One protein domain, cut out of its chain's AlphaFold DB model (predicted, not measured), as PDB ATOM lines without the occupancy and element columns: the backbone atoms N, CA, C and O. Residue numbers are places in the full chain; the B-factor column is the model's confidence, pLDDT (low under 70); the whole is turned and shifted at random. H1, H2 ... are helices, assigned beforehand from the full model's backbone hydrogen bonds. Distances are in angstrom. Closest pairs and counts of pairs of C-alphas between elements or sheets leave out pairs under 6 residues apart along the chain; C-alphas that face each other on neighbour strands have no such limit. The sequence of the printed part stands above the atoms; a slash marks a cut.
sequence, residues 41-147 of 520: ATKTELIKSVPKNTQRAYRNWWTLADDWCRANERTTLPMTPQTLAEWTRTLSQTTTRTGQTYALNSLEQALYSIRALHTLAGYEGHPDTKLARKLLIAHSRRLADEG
ATOM      1  N   ALA A  41     111.929  -4.891 114.140       79.50
ATOM      2  CA  ALA A  41     110.850  -5.862 114.294       79.50
ATOM      3  C   ALA A  41     109.499  -5.277 113.842       79.50
ATOM      4  O   ALA A  41     108.796  -5.894 113.041       79.50
ATOM      5  N   THR A  42     109.170  -4.053 114.272       77.19
ATOM      6  CA  THR A  42     107.949  -3.347 113.851       77.19
ATOM      7  C   THR A  42     107.943  -3.088 112.346       77.19
ATOM      8  O   THR A  42     106.946  -3.372 111.684       77.19
ATOM      9  N   LYS A  43     109.061  -2.627 111.768       71.75
ATOM     10  CA  LYS A  43     109.193  -2.440 110.312       71.75
ATOM     11  C   LYS A  43     108.966  -3.749 109.552       71.75
ATOM     12  O   LYS A  43     108.258  -3.764 108.546       71.75
ATOM     13  N   THR A  44     109.508  -4.859 110.053       73.38
ATOM     14  CA  THR A  44     109.329  -6.188 109.451       73.38
ATOM     15  C   THR A  44     107.864  -6.634 109.464       73.38
ATOM     16  O   THR A  44     107.367  -7.131 108.450       73.38
ATOM     17  N   GLU A  45     107.144  -6.436 110.570       78.50
ATOM     18  CA  GLU A  45     105.710  -6.751 110.655       78.50
ATOM     19  C   GLU A  45     104.857  -5.839 109.762       78.50
ATOM     20  O   GLU A  45     103.967  -6.314 109.050       78.50
ATOM     21  N   LEU A  46     105.179  -4.545 109.691       74.31
ATOM     22  CA  LEU A  46     104.517  -3.616 108.773       74.31
ATOM     23  C   LEU A  46     104.700  -4.040 107.310       74.31
ATOM     24  O   LEU A  46     103.739  -4.005 106.542       74.31
ATOM     25  N   ILE A  47     105.878  -4.533 106.920       72.69
ATOM     26  CA  ILE A  47     106.098  -5.092 105.576       72.69
ATOM     27  C   ILE A  47     105.216  -6.330 105.346       72.69
ATOM     28  O   ILE A  47     104.644  -6.482 104.263       72.69
ATOM     29  N   LYS A  48     105.058  -7.206 106.350       73.75
ATOM     30  CA  LYS A  48     104.195  -8.401 106.257       73.75
ATOM     31  C   LYS A  48     102.710  -8.064 106.088       73.75
ATOM     32  O   LYS A  48     101.995  -8.880 105.508       73.75
ATOM     33  N   SER A  49     102.262  -6.879 106.517       73.38
ATOM     34  CA  SER A  49     100.884  -6.412 106.289       73.38
ATOM     35  C   SER A  49     100.540  -6.268 104.799       73.38
ATOM     36  O   SER A  49      99.386  -6.431 104.398       73.38
ATOM     37  N   VAL A  50     101.545  -6.036 103.944       77.62
ATOM     38  CA  VAL A  50     101.368  -5.983 102.492       77.62
ATOM     39  C   VAL A  50     101.427  -7.406 101.924       77.62
ATOM     40  O   VAL A  50     102.448  -8.080 102.072       77.62
ATOM     41  N   PRO A  51     100.399  -7.886 101.196       78.62
ATOM     42  CA  PRO A  51     100.406  -9.226 100.613       78.62
ATOM     43  C   PRO A  51     101.642  -9.505  99.738       78.62
ATOM     44  O   PRO A  51     102.040  -8.669  98.925       78.62
ATOM     45  N   LYS A  52     102.227 -10.713  99.824       80.31
ATOM     46  CA  LYS A  52     103.461 -11.093  99.086       80.31
ATOM     47  C   LYS A  52     103.378 -10.850  97.570       80.31
ATOM     48  O   LYS A  52     104.375 -10.530  96.926       80.31
ATOM     49  N   ASN A  53     102.200 -11.033  96.970       78.19
ATOM     50  CA  ASN A  53     101.973 -10.735  95.553       78.19
ATOM     51  C   ASN A  53     102.024  -9.228  95.259       78.19
ATOM     52  O   ASN A  53     102.571  -8.849  94.226       78.19
ATOM     53  N   THR A  54     101.497  -8.396  96.156       80.56
ATOM     54  CA  THR A  54     101.570  -6.934  96.086       80.56
ATOM     55  C   THR A  54     103.007  -6.457  96.280       80.56
ATOM     56  O   THR A  54     103.485  -5.687  95.456       80.56
ATOM     57  N   GLN A  55     103.750  -7.004  97.250       82.56
ATOM     58  CA  GLN A  55     105.181  -6.699  97.427       82.56
ATOM     59  C   GLN A  55     106.001  -7.017  96.167       82.56
ATOM     60  O   GLN A  55     106.842  -6.228  95.741       82.56
ATOM     61  N   ARG A  56     105.741  -8.169  95.532       82.69
ATOM     62  CA  ARG A  56     106.394  -8.533  94.266       82.69
ATOM     63  C   ARG A  56     106.021  -7.570  93.138       82.69
ATOM     64  O   ARG A  56     106.891  -7.201  92.361       82.69
ATOM     65  N   ALA A  57     104.752  -7.170  93.043       82.56
ATOM     66  CA  ALA A  57     104.325  -6.181  92.057       82.56
ATOM     67  C   ALA A  57     105.038  -4.841  92.279       82.56
ATOM     68  O   ALA A  57     105.586  -4.297  91.326       82.56
ATOM     69  N   TYR A  58     105.111  -4.369  93.527       86.25
ATOM     70  CA  TYR A  58     105.833  -3.149  93.889       86.25
ATOM     71  C   TYR A  58     107.292  -3.218  93.460       86.25
ATOM     72  O   TYR A  58     107.742  -2.351  92.722       86.25
ATOM     73  N   ARG A  59     108.002  -4.289  93.830       87.88
ATOM     74  CA  ARG A  59     109.408  -4.484  93.455       87.88
ATOM     75  C   ARG A  59     109.613  -4.487  91.941       87.88
ATOM     76  O   ARG A  59     110.529  -3.833  91.451       87.88
ATOM     77  N   ASN A  60     108.766  -5.203  91.205       88.62
ATOM     78  CA  ASN A  60     108.879  -5.302  89.752       88.62
ATOM     79  C   ASN A  60     108.664  -3.943  89.080       88.62
ATOM     80  O   ASN A  60     109.464  -3.546  88.238       88.62
ATOM     81  N   TRP A  61     107.603  -3.228  89.459       93.50
ATOM     82  CA  TRP A  61     107.310  -1.912  88.892       93.50
ATOM     83  C   TRP A  61     108.344  -0.868  89.297       93.50
ATOM     84  O   TRP A  61     108.717  -0.050  88.465       93.50
ATOM     85  N   TRP A  62     108.847  -0.936  90.530       92.50
ATOM     86  CA  TRP A  62     109.935  -0.084  90.996       92.50
ATOM     87  C   TRP A  62     111.201  -0.275  90.178       92.50
ATOM     88  O   TRP A  62     111.751   0.700  89.699       92.50
ATOM     89  N   THR A  63     111.626  -1.525  89.982       91.50
ATOM     90  CA  THR A  63     112.841  -1.837  89.214       91.50
ATOM     91  C   THR A  63     112.727  -1.277  87.797       91.50
ATOM     92  O   THR A  63     113.601  -0.549  87.348       91.50
ATOM     93  N   LEU A  64     111.587  -1.507  87.131       93.69
ATOM     94  CA  LEU A  64     111.332  -0.969  85.790       93.69
ATOM     95  C   LEU A  64     111.295   0.566  85.739       93.69
ATOM     96  O   LEU A  64     111.661   1.145  84.718       93.69
ATOM     97  N   ALA A  65     110.800   1.224  86.789       93.38
ATOM     98  CA  ALA A  65     110.807   2.680  86.877       93.38
ATOM     99  C   ALA A  65     112.216   3.215  87.130       93.38
ATOM    100  O   ALA A  65     112.629   4.144  86.448       93.38
ATOM    101  N   ASP A  66     112.947   2.619  88.069       93.00
ATOM    102  CA  ASP A  66     114.285   3.044  88.472       93.00
ATOM    103  C   ASP A  66     115.292   2.897  87.333       93.00
ATOM    104  O   ASP A  66     116.007   3.845  87.013       93.00
ATOM    105  N   ASP A  67     115.278   1.752  86.649       91.81
ATOM    106  CA  ASP A  67     116.126   1.509  85.482       91.81
ATOM    107  C   ASP A  67     115.831   2.520  84.365       91.81
ATOM    108  O   ASP A  67     116.747   3.100  83.780       91.81
ATOM    109  N   TRP A  68     114.547   2.780  84.095       96.94
ATOM    110  CA  TRP A  68     114.150   3.758  83.085       96.94
ATOM    111  C   TRP A  68     114.539   5.184  83.488       96.94
ATOM    112  O   TRP A  68     115.045   5.933  82.656       96.94
ATOM    113  N   CYS A  69     114.348   5.563  84.752       94.50
ATOM    114  CA  CYS A  69     114.736   6.874  85.257       94.50
ATOM    115  C   CYS A  69     116.247   7.088  85.144       94.50
ATOM    116  O   CYS A  69     116.655   8.106  84.592       94.50
ATOM    117  N   ARG A  70     117.069   6.112  85.550       94.94
ATOM    118  CA  ARG A  70     118.531   6.174  85.387       94.94
ATOM    119  C   ARG A  70     118.949   6.314  83.928       94.94
ATOM    120  O   ARG A  70     119.775   7.162  83.621       94.94
ATOM    121  N   ALA A  71     118.347   5.531  83.034       96.62
ATOM    122  CA  ALA A  71     118.652   5.583  81.606       96.62
ATOM    123  C   ALA A  71     118.235   6.903  80.927       96.62
ATOM    124  O   ALA A  71     118.736   7.216  79.854       96.62
ATOM    125  N   ASN A  72     117.311   7.660  81.527       96.38
ATOM    126  CA  ASN A  72     116.800   8.926  80.993       96.38
ATOM    127  C   ASN A  72     117.217  10.135  81.845       96.38
ATOM    128  O   ASN A  72     116.590  11.186  81.728       96.38
ATOM    129  N   GLU A  73     118.214   9.975  82.723       97.00
ATOM    130  CA  GLU A  73     118.737  11.037  83.599       97.00
ATOM    131  C   GLU A  73     117.645  11.720  84.447       97.00
ATOM    132  O   GLU A  73     117.597  12.937  84.623       97.00
ATOM    133  N   ARG A  74     116.716  10.917  84.974       96.88
ATOM    134  CA  ARG A  74     115.590  11.358  85.808       96.88
ATOM    135  C   ARG A  74     115.690  10.800  87.222       96.88
ATOM    136  O   ARG A  74     116.252   9.735  87.457       96.88
ATOM    137  N   THR A  75     115.050  11.493  88.158       90.25
ATOM    138  CA  THR A  75     114.949  11.068  89.560       90.25
ATOM    139  C   THR A  75     113.774  10.112  89.769       90.25
ATOM    140  O   THR A  75     112.620  10.470  89.518       90.25
ATOM    141  N   THR A  76     114.059   8.908  90.275       87.50
ATOM    142  CA  THR A  76     113.045   7.890  90.608       87.50
ATOM    143  C   THR A  76     112.303   8.202  91.912       87.50
ATOM    144  O   THR A  76     111.118   7.890  92.029       87.50
ATOM    145  N   LEU A  77     112.985   8.808  92.895       89.81
ATOM    146  CA  LEU A  77     112.439   9.131  94.218       89.81
ATOM    147  C   LEU A  77     113.009  10.462  94.749       89.81
ATOM    148  O   LEU A  77     114.214  10.525  94.989       89.81
ATOM    149  N   PRO A  78     112.180  11.495  94.972       91.44
ATOM    150  CA  PRO A  78     110.786  11.599  94.549       91.44
ATOM    151  C   PRO A  78     110.658  11.808  93.035       91.44
ATOM    152  O   PRO A  78     111.319  12.651  92.432       91.44
ATOM    153  N   MET A  79     109.753  11.054  92.421       90.38
ATOM    154  CA  MET A  79     109.369  11.204  91.026       90.38
ATOM    155  C   MET A  79     108.487  12.446  90.841       90.38
ATOM    156  O   MET A  79     107.566  12.702  91.621       90.38
ATOM    157  N   THR A  80     108.710  13.199  89.763       95.88
ATOM    158  CA  THR A  80     107.807  14.287  89.353       95.88
ATOM    159  C   THR A  80     106.590  13.750  88.582       95.88
ATOM    160  O   THR A  80     106.681  12.692  87.949       95.88
ATOM    161  N   PRO A  81     105.450  14.472  88.542       95.44
ATOM    162  CA  PRO A  81     104.299  14.085  87.715       95.44
ATOM    163  C   PRO A  81     104.648  13.889  86.229       95.44
ATOM    164  O   PRO A  81     104.105  13.004  85.568       95.44
ATOM    165  N   GLN A  82     105.578  14.693  85.705       97.56
ATOM    166  CA  GLN A  82     106.080  14.617  84.334       97.56
ATOM    167  C   GLN A  82     106.907  13.347  84.114       97.56
ATOM    168  O   GLN A  82     106.734  12.678  83.101       97.56
ATOM    169  N   THR A  83     107.765  12.977  85.070       97.19
ATOM    170  CA  THR A  83     108.548  11.733  85.003       97.19
ATOM    171  C   THR A  83     107.639  10.508  85.018       97.19
ATOM    172  O   THR A  83     107.813   9.617  84.188       97.19
ATOM    173  N   LEU A  84     106.603  10.499  85.867       97.56
ATOM    174  CA  LEU A  84     105.603   9.430  85.857       97.56
ATOM    175  C   LEU A  84     104.869   9.356  84.509       97.56
ATOM    176  O   LEU A  84     104.621   8.260  84.004       97.56
ATOM    177  N   ALA A  85     104.497  10.502  83.931       97.38
ATOM    178  CA  ALA A  85     103.785  10.553  82.657       97.38
ATOM    179  C   ALA A  85     104.641  10.025  81.495       97.38
ATOM    180  O   ALA A  85     104.174   9.174  80.739       97.38
ATOM    181  N   GLU A  86     105.895  10.464  81.392       97.88
ATOM    182  CA  GLU A  86     106.848   9.985  80.385       97.88
ATOM    183  C   GLU A  86     107.069   8.473  80.497       97.88
ATOM    184  O   GLU A  86     106.893   7.750  79.515       97.88
ATOM    185  N   TRP A  87     107.320   7.971  81.710       97.44
ATOM    186  CA  TRP A  87     107.465   6.535  81.942       97.44
ATOM    187  C   TRP A  87     106.194   5.758  81.575       97.44
ATOM    188  O   TRP A  87     106.261   4.717  80.924       97.44
ATOM    189  N   THR A  88     105.014   6.284  81.920       97.38
ATOM    190  CA  THR A  88     103.723   5.668  81.569       97.38
ATOM    191  C   THR A  88     103.520   5.594  80.054       97.38
ATOM    192  O   THR A  88     103.016   4.582  79.565       97.38
ATOM    193  N   ARG A  89     103.926   6.629  79.297       96.69
ATOM    194  CA  ARG A  89     103.902   6.612  77.824       96.69
ATOM    195  C   ARG A  89     104.828   5.526  77.281       96.69
ATOM    196  O   ARG A  89     104.405   4.735  76.445       96.69
ATOM    197  N   THR A  90     106.063   5.455  77.774       96.44
ATOM    198  CA  THR A  90     107.016   4.421  77.352       96.44
ATOM    199  C   THR A  90     106.483   3.021  77.661       96.44
ATOM    200  O   THR A  90     106.493   2.148  76.793       96.44
ATOM    201  N   LEU A  91     105.939   2.799  78.861       94.62
ATOM    202  CA  LEU A  91     105.329   1.522  79.225       94.62
ATOM    203  C   LEU A  91     104.137   1.171  78.332       94.62
ATOM    204  O   LEU A  91     104.015   0.024  77.913       94.62
ATOM    205  N   SER A  92     103.257   2.120  78.009       92.81
ATOM    206  CA  SER A  92     102.071   1.836  77.190       92.81
ATOM    207  C   SER A  92     102.418   1.387  75.762       92.81
ATOM    208  O   SER A  92     101.658   0.630  75.153       92.81
ATOM    209  N   GLN A  93     103.595   1.782  75.271       90.88
ATOM    210  CA  GLN A  93     104.167   1.387  73.980       90.88
ATOM    211  C   GLN A  93     105.087   0.160  74.078       90.88
ATOM    212  O   GLN A  93     105.424  -0.445  73.064       90.88
ATOM    213  N   THR A  94     105.476  -0.245  75.288       89.25
ATOM    214  CA  THR A  94     106.382  -1.378  75.492       89.25
ATOM    215  C   THR A  94     105.673  -2.693  75.198       89.25
ATOM    216  O   THR A  94     104.692  -3.068  75.852       89.25
ATOM    217  N   THR A  95     106.218  -3.440  74.241       85.81
ATOM    218  CA  THR A  95     105.771  -4.792  73.917       85.81
ATOM    219  C   THR A  95     106.270  -5.772  74.973       85.81
ATOM    220  O   THR A  95     107.467  -5.952  75.186       85.81
ATOM    221  N   THR A  96     105.338  -6.428  75.655       79.31
ATOM    222  CA  THR A  96     105.649  -7.452  76.656       79.31
ATOM    223  C   THR A  96     106.100  -8.754  75.989       79.31
ATOM    224  O   THR A  96     105.948  -8.949  74.785       79.31
ATOM    225  N   ARG A  97     106.567  -9.724  76.786       72.06
ATOM    226  CA  ARG A  97     106.964 -11.069  76.321       72.06
ATOM    227  C   ARG A  97     105.886 -11.809  75.508       72.06
ATOM    228  O   ARG A  97     106.189 -12.791  74.840       72.06
ATOM    229  N   THR A  98     104.623 -11.395  75.591       65.56
ATOM    230  CA  THR A  98     103.530 -11.981  74.800       65.56
ATOM    231  C   THR A  98     103.417 -11.385  73.392       65.56
ATOM    232  O   THR A  98     102.562 -11.820  72.625       65.56
ATOM    233  N   GLY A  99     104.263 -10.415  73.030       75.88
ATOM    234  CA  GLY A  99     104.160  -9.681  71.767       75.88
ATOM    235  C   GLY A  99     103.024  -8.656  71.768       75.88
ATOM    236  O   GLY A  99     102.546  -8.265  70.713       75.88
ATOM    237  N   GLN A 100     102.545  -8.267  72.949       79.31
ATOM    238  CA  GLN A 100     101.441  -7.328  73.129       79.31
ATOM    239  C   GLN A 100     101.865  -6.210  74.074       79.31
ATOM    240  O   GLN A 100     102.590  -6.466  75.040       79.31
ATOM    241  N   THR A 101     101.357  -5.002  73.848       87.62
ATOM    242  CA  THR A 101     101.516  -3.889  74.792       87.62
ATOM    243  C   THR A 101     100.819  -4.182  76.121       87.62
ATOM    244  O   THR A 101      99.862  -4.974  76.189       87.62
ATOM    245  N   TYR A 102     101.293  -3.551  77.198       89.94
ATOM    246  CA  TYR A 102     100.709  -3.723  78.529       89.94
ATOM    247  C   TYR A 102      99.198  -3.455  78.535       89.94
ATOM    248  O   TYR A 102      98.696  -2.510  77.927       89.94
ATOM    249  N   ALA A 103      98.452  -4.307  79.241       86.31
ATOM    250  CA  ALA A 103      97.027  -4.091  79.461       86.31
ATOM    251  C   ALA A 103      96.799  -2.887  80.387       86.31
ATOM    252  O   ALA A 103      97.630  -2.613  81.255       86.31
ATOM    253  N   LEU A 104      95.642  -2.232  80.259       89.25
ATOM    254  CA  LEU A 104      95.273  -1.064  81.067       89.25
ATOM    255  C   LEU A 104      95.466  -1.310  82.575       89.25
ATOM    256  O   LEU A 104      96.224  -0.590  83.217       89.25
ATOM    257  N   ASN A 105      94.910  -2.404  83.106       87.81
ATOM    258  CA  ASN A 105      95.042  -2.760  84.526       87.81
ATOM    259  C   ASN A 105      96.500  -2.960  84.979       87.81
ATOM    260  O   ASN A 105      96.805  -2.798  86.158       87.81
ATOM    261  N   SER A 106      97.406  -3.358  84.077       90.81
ATOM    262  CA  SER A 106      98.831  -3.493  84.413       90.81
ATOM    263  C   SER A 106      99.474  -2.125  84.609       90.81
ATOM    264  O   SER A 106     100.198  -1.931  85.580       90.81
ATOM    265  N   LEU A 107      99.160  -1.167  83.736       94.31
ATOM    266  CA  LEU A 107      99.651   0.203  83.856       94.31
ATOM    267  C   LEU A 107      99.047   0.909  85.078       94.31
ATOM    268  O   LEU A 107      99.765   1.562  85.825       94.31
ATOM    269  N   GLU A 108      97.757   0.713  85.358       94.31
ATOM    270  CA  GLU A 108      97.138   1.217  86.592       94.31
ATOM    271  C   GLU A 108      97.813   0.654  87.849       94.31
ATOM    272  O   GLU A 108      98.063   1.390  88.806       94.31
ATOM    273  N   GLN A 109      98.158  -0.640  87.841       93.69
ATOM    274  CA  GLN A 109      98.919  -1.249  88.926       93.69
ATOM    275  C   GLN A 109     100.322  -0.644  89.043       93.69
ATOM    276  O   GLN A 109     100.791  -0.463  90.167       93.69
ATOM    277  N   ALA A 110     100.977  -0.312  87.928       94.88
ATOM    278  CA  ALA A 110     102.260   0.383  87.937       94.88
ATOM    279  C   ALA A 110     102.135   1.751  88.630       94.88
ATOM    280  O   ALA A 110     102.846   2.000  89.602       94.88
ATOM    281  N   LEU A 111     101.159   2.579  88.231       95.75
ATOM    282  CA  LEU A 111     100.882   3.883  88.858       95.75
ATOM    283  C   LEU A 111     100.612   3.751  90.366       95.75
ATOM    284  O   LEU A 111     101.173   4.500  91.164       95.75
ATOM    285  N   TYR A 112      99.769   2.791  90.762       91.94
ATOM    286  CA  TYR A 112      99.484   2.523  92.173       91.94
ATOM    287  C   TYR A 112     100.739   2.100  92.942       91.94
ATOM    288  O   TYR A 112     100.958   2.565  94.056       91.94
ATOM    289  N   SER A 113     101.572   1.248  92.342       90.06
ATOM    290  CA  SER A 113     102.802   0.751  92.964       90.06
ATOM    291  C   SER A 113     103.805   1.874  93.200       90.06
ATOM    292  O   SER A 113     104.342   1.978  94.298       90.06
ATOM    293  N   ILE A 114     104.011   2.747  92.207       93.38
ATOM    294  CA  ILE A 114     104.906   3.901  92.348       93.38
ATOM    295  C   ILE A 114     104.414   4.829  93.455       93.38
ATOM    296  O   ILE A 114     105.196   5.173  94.337       93.38
ATOM    297  N   ARG A 115     103.123   5.173  93.469       91.31
ATOM    298  CA  ARG A 115     102.560   6.047  94.505       91.31
ATOM    299  C   ARG A 115     102.631   5.422  95.899       91.31
ATOM    300  O   ARG A 115     102.988   6.107  96.847       91.31
ATOM    301  N   ALA A 116     102.347   4.126  96.027       83.50
ATOM    302  CA  ALA A 116     102.454   3.423  97.303       83.50
ATOM    303  C   ALA A 116     103.893   3.439  97.843       83.50
ATOM    304  O   ALA A 116     104.097   3.697  99.024       83.50
ATOM    305  N   LEU A 117     104.892   3.219  96.983       85.81
ATOM    306  CA  LEU A 117     106.303   3.276  97.373       85.81
ATOM    307  C   LEU A 117     106.753   4.693  97.749       85.81
ATOM    308  O   LEU A 117     107.520   4.845  98.694       85.81
ATOM    309  N   HIS A 118     106.238   5.725  97.076       86.31
ATOM    310  CA  HIS A 118     106.487   7.120  97.453       86.31
ATOM    311  C   HIS A 118     105.896   7.451  98.823       86.31
ATOM    312  O   HIS A 118     106.600   8.000  99.664       86.31
ATOM    313  N   THR A 119     104.648   7.048  99.085       80.88
ATOM    314  CA  THR A 119     104.027   7.194 100.409       80.88
ATOM    315  C   THR A 119     104.838   6.474 101.489       80.88
ATOM    316  O   THR A 119     105.110   7.060 102.530       80.88
ATOM    317  N   LEU A 120     105.283   5.237 101.234       78.12
ATOM    318  CA  LEU A 120     106.126   4.482 102.174       78.12
ATOM    319  C   LEU A 120     107.489   5.146 102.429       78.12
ATOM    320  O   LEU A 120     108.064   4.950 103.494       78.12
ATOM    321  N   ALA A 121     107.993   5.930 101.477       77.00
ATOM    322  CA  ALA A 121     109.221   6.707 101.605       77.00
ATOM    323  C   ALA A 121     109.005   8.122 102.183       77.00
ATOM    324  O   ALA A 121     109.941   8.916 102.191       77.00
ATOM    325  N   GLY A 122     107.792   8.452 102.644       77.81
ATOM    326  CA  GLY A 122     107.464   9.751 103.247       77.81
ATOM    327  C   GLY A 122     107.005  10.834 102.261       77.81
ATOM    328  O   GLY A 122     106.725  11.954 102.675       77.81
ATOM    329  N   TYR A 123     106.869  10.519 100.970       80.19
ATOM    330  CA  TYR A 123     106.414  11.450  99.930       80.19
ATOM    331  C   TYR A 123     104.913  11.287  99.656       80.19
ATOM    332  O   TYR A 123     104.490  10.863  98.576       80.19
ATOM    333  N   GLU A 124     104.084  11.581 100.657       82.38
ATOM    334  CA  GLU A 124     102.633  11.435 100.543       82.38
ATOM    335  C   GLU A 124     102.046  12.316  99.425       82.38
ATOM    336  O   GLU A 124     102.414  13.470  99.245       82.38
ATOM    337  N   GLY A 125     101.136  11.753  98.625       82.12
ATOM    338  CA  GLY A 125     100.521  12.465  97.500       82.12
ATOM    339  C   GLY A 125     101.389  12.577  96.239       82.12
ATOM    340  O   GLY A 125     100.866  12.988  95.202       82.12
ATOM    341  N   HIS A 126     102.652  12.141  96.279       84.94
ATOM    342  CA  HIS A 126     103.571  12.188  95.142       84.94
ATOM    343  C   HIS A 126     103.796  10.811  94.485       84.94
ATOM    344  O   HIS A 126     103.697   9.777  95.146       84.94
ATOM    345  N   PRO A 127     104.128  10.779  93.182       90.94
ATOM    346  CA  PRO A 127     103.826  11.821  92.192       90.94
ATOM    347  C   PRO A 127     102.307  12.011  91.987       90.94
ATOM    348  O   PRO A 127     101.527  11.060  92.110       90.94
ATOM    349  N   ASP A 128     101.882  13.217  91.581       92.38
ATOM    350  CA  ASP A 128     100.527  13.409  91.039       92.38
ATOM    351  C   ASP A 128     100.345  12.516  89.795       92.38
ATOM    352  O   ASP A 128     101.179  12.469  88.891       92.38
ATOM    353  N   THR A 129      99.222  11.798  89.747       95.50
ATOM    354  CA  THR A 129      98.906  10.804  88.713       95.50
ATOM    355  C   THR A 129      98.037  11.347  87.578       95.50
ATOM    356  O   THR A 129      97.763  10.609  86.632       95.50
ATOM    357  N   LYS A 130      97.580  12.609  87.632       94.94
ATOM    358  CA  LYS A 130      96.640  13.174  86.641       94.94
ATOM    359  C   LYS A 130      97.139  13.061  85.198       94.94
ATOM    360  O   LYS A 130      96.382  12.619  84.334       94.94
ATOM    361  N   LEU A 131      98.400  13.416  84.934       94.12
ATOM    362  CA  LEU A 131      98.988  13.336  83.588       94.12
ATOM    363  C   LEU A 131      99.073  11.887  83.095       94.12
ATOM    364  O   LEU A 131      98.593  11.572  82.007       94.12
ATOM    365  N   ALA A 132      99.595  10.988  83.931       96.12
ATOM    366  CA  ALA A 132      99.694   9.568  83.613       96.12
ATOM    367  C   ALA A 132      98.314   8.938  83.343       96.12
ATOM    368  O   ALA A 132      98.152   8.189  82.384       96.12
ATOM    369  N   ARG A 133      97.277   9.300  84.110       95.12
ATOM    370  CA  ARG A 133      95.901   8.819  83.888       95.12
ATOM    371  C   ARG A 133      95.309   9.276  82.555       95.12
ATOM    372  O   ARG A 133      94.611   8.489  81.922       95.12
ATOM    373  N   LYS A 134      95.604  10.497  82.086       94.00
ATOM    374  CA  LYS A 134      95.195  10.934  80.736       94.00
ATOM    375  C   LYS A 134      95.812  10.048  79.648       94.00
ATOM    376  O   LYS A 134      95.119   9.679  78.702       94.00
ATOM    377  N   LEU A 135      97.072   9.640  79.818       94.56
ATOM    378  CA  LEU A 135      97.734   8.698  78.907       94.56
ATOM    379  C   LEU A 135      97.100   7.304  78.954       94.56
ATOM    380  O   LEU A 135      96.985   6.660  77.916       94.56
ATOM    381  N   LEU A 136      96.632   6.853  80.121       94.12
ATOM    382  CA  LEU A 136      95.898   5.590  80.234       94.12
ATOM    383  C   LEU A 136      94.559   5.612  79.482       94.12
ATOM    384  O   LEU A 136      94.206   4.612  78.867       94.12
ATOM    385  N   ILE A 137      93.847   6.745  79.478       90.75
ATOM    386  CA  ILE A 137      92.613   6.921  78.688       90.75
ATOM    387  C   ILE A 137      92.921   6.866  77.187       90.75
ATOM    388  O   ILE A 137      92.240   6.168  76.441       90.75
ATOM    389  N   ALA A 138      93.962   7.570  76.734       89.12
ATOM    390  CA  ALA A 138      94.386   7.514  75.333       89.12
ATOM    391  C   ALA A 138      94.798   6.087  74.926       89.12
ATOM    392  O   ALA A 138      94.390   5.588  73.879       89.12
ATOM    393  N   HIS A 139      95.539   5.397  75.797       91.44
ATOM    394  CA  HIS A 139      95.909   3.996  75.608       91.44
ATOM    395  C   HIS A 139      94.684   3.084  75.549       91.44
ATOM    396  O   HIS A 139      94.632   2.223  74.682       91.44
ATOM    397  N   SER A 140      93.676   3.272  76.409       86.19
ATOM    398  CA  SER A 140      92.474   2.429  76.380       86.19
ATOM    399  C   SER A 140      91.702   2.564  75.070       86.19
ATOM    400  O   SER A 140      91.162   1.568  74.602       86.19
ATOM    401  N   ARG A 141      91.662   3.766  74.477       86.25
ATOM    402  CA  ARG A 141      91.057   3.999  73.156       86.25
ATOM    403  C   ARG A 141      91.820   3.253  72.069       86.25
ATOM    404  O   ARG A 141      91.220   2.434  71.396       86.25
ATOM    405  N   ARG A 142      93.148   3.403  72.019       86.25
ATOM    406  CA  ARG A 142      93.994   2.657  71.074       86.25
ATOM    407  C   ARG A 142      93.821   1.142  71.211       86.25
ATOM    408  O   ARG A 142      93.703   0.442  70.217       86.25
ATOM    409  N   LEU A 143      93.781   0.628  72.442       81.81
ATOM    410  CA  LEU A 143      93.518  -0.791  72.682       81.81
ATOM    411  C   LEU A 143      92.140  -1.212  72.142       81.81
ATOM    412  O   LEU A 143      92.022  -2.305  71.598       81.81
ATOM    413  N   ALA A 144      91.113  -0.374  72.302       75.31
ATOM    414  CA  ALA A 144      89.779  -0.646  71.776       75.31
ATOM    415  C   ALA A 144      89.743  -0.608  70.238       75.31
ATOM    416  O   ALA A 144      89.146  -1.503  69.646       75.31
ATOM    417  N   ASP A 145      90.433   0.349  69.611       75.75
ATOM    418  CA  ASP A 145      90.569   0.455  68.150       75.75
ATOM    419  C   ASP A 145      91.303  -0.768  67.563       75.75
ATOM    420  O   ASP A 145      90.965  -1.256  66.491       75.75
ATOM    421  N   GLU A 146      92.251  -1.340  68.314       76.88
ATOM    422  CA  GLU A 146      92.920  -2.618  68.013       76.88
ATOM    423  C   GLU A 146      92.037  -3.856  68.290       76.88
ATOM    424  O   GLU A 146      92.520  -4.991  68.260       76.88
ATOM    425  N   GLY A 147      90.760  -3.670  68.637       72.44
ATOM    426  CA  GLY A 147      89.821  -4.748  68.957       72.44
ATOM    427  C   GLY A 147      90.111  -5.470  70.279       72.44
ATOM    428  O   GLY A 147      89.566  -6.548  70.540       72.44
TER     429      GLY A 147
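This is residues 41 to 147 of the 520 residues of the protein "Recombination endonuclease VII" of Streptomyces violaceusniger (strain Tu 4113) (UniProt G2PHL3). Three helices, H3, H4 and H5, pack side by side in an up-and-down bundle, with H4 meeting the other two through part of its length alone, while the longest helix, H2, crosses H4 and packs with its residues 65 to 69 on H3. The short helix H1 forms an arm, and its residues 41 to 46 stick out free from the rest. The printed part has 107 residues with five named helices, in the order H1, H2, H3, H4, H5, and no named strand; the class is all helix. The whole is compact, with a radius of gyration of the C-alphas of 14.5 A, and elongated in outline, with spans of 50 by 27 by 24 A.

H1 is residues 41 to 49, 12.8 A from first to last C-alpha, and begins with C-alpha 41 at (110.850, -5.862, 114.294). H2 is residues 52 to 71, 28.5 A long, with C-alpha 52 at (103.461, -11.093, 99.086). H3 is residues 81 to 93, 18.7 A long. H4 is residues 104 to 120, 24.4 A long. H5 is residues 130 to 145, 23.2 A long, and ends with C-alpha 145 at (90.569, 0.455, 68.150).

H3 and H5 touch at a shallow tilt of 16 degrees and run the same way; their closest C-alphas, those of Ala 85 and Ala 132, are 4.3 A apart. H3 and H4 form a helical hairpin, opposite ways at a shallow tilt of 31 degrees, with the C-alphas of Thr 88 and Leu 107 closest at 7.2 A; H4 touches H3 with residues 107 to 111 alone. H4 and H5 form a second helical hairpin, opposite ways at a shallow tilt of 16 degrees; H4 touches H5 with residues 104 to 111 alone, and the closest C-alphas are those of Leu 104 and Ser 140, 6.5 A apart. H2 touches H4 with residues 57 to 62 alone, about perpendicular at 88 degrees, the C-alphas of Tyr 58 and Ser 113 being closest at 5.0 A. H2 touches H3 with residues 65 to 69 alone, about perpendicular at 79 degrees, with the C-alphas of Ala 65 and Trp 87 closest at 7.1 A. H2 and H5 are apart. H1 touches no helix, and it and H2 meet only through their link. In H1, H2, H3, H4 and H5 every pair of O i and N i+4 is within hydrogen-bond range.

The two C-alphas farthest apart, those of Ala 41 and Asp 145, are 50.8 A apart. Residues 48 to 53 and 95 to 100 also stand free; without the free stretches the body spans 40 by 28 by 22 A. The printed part has no cut. The link from H1 to H2 is tight, the other three are short, and no link is long. The mean pLDDT of the printed part is 87.6, and residue 98 alone is under 70.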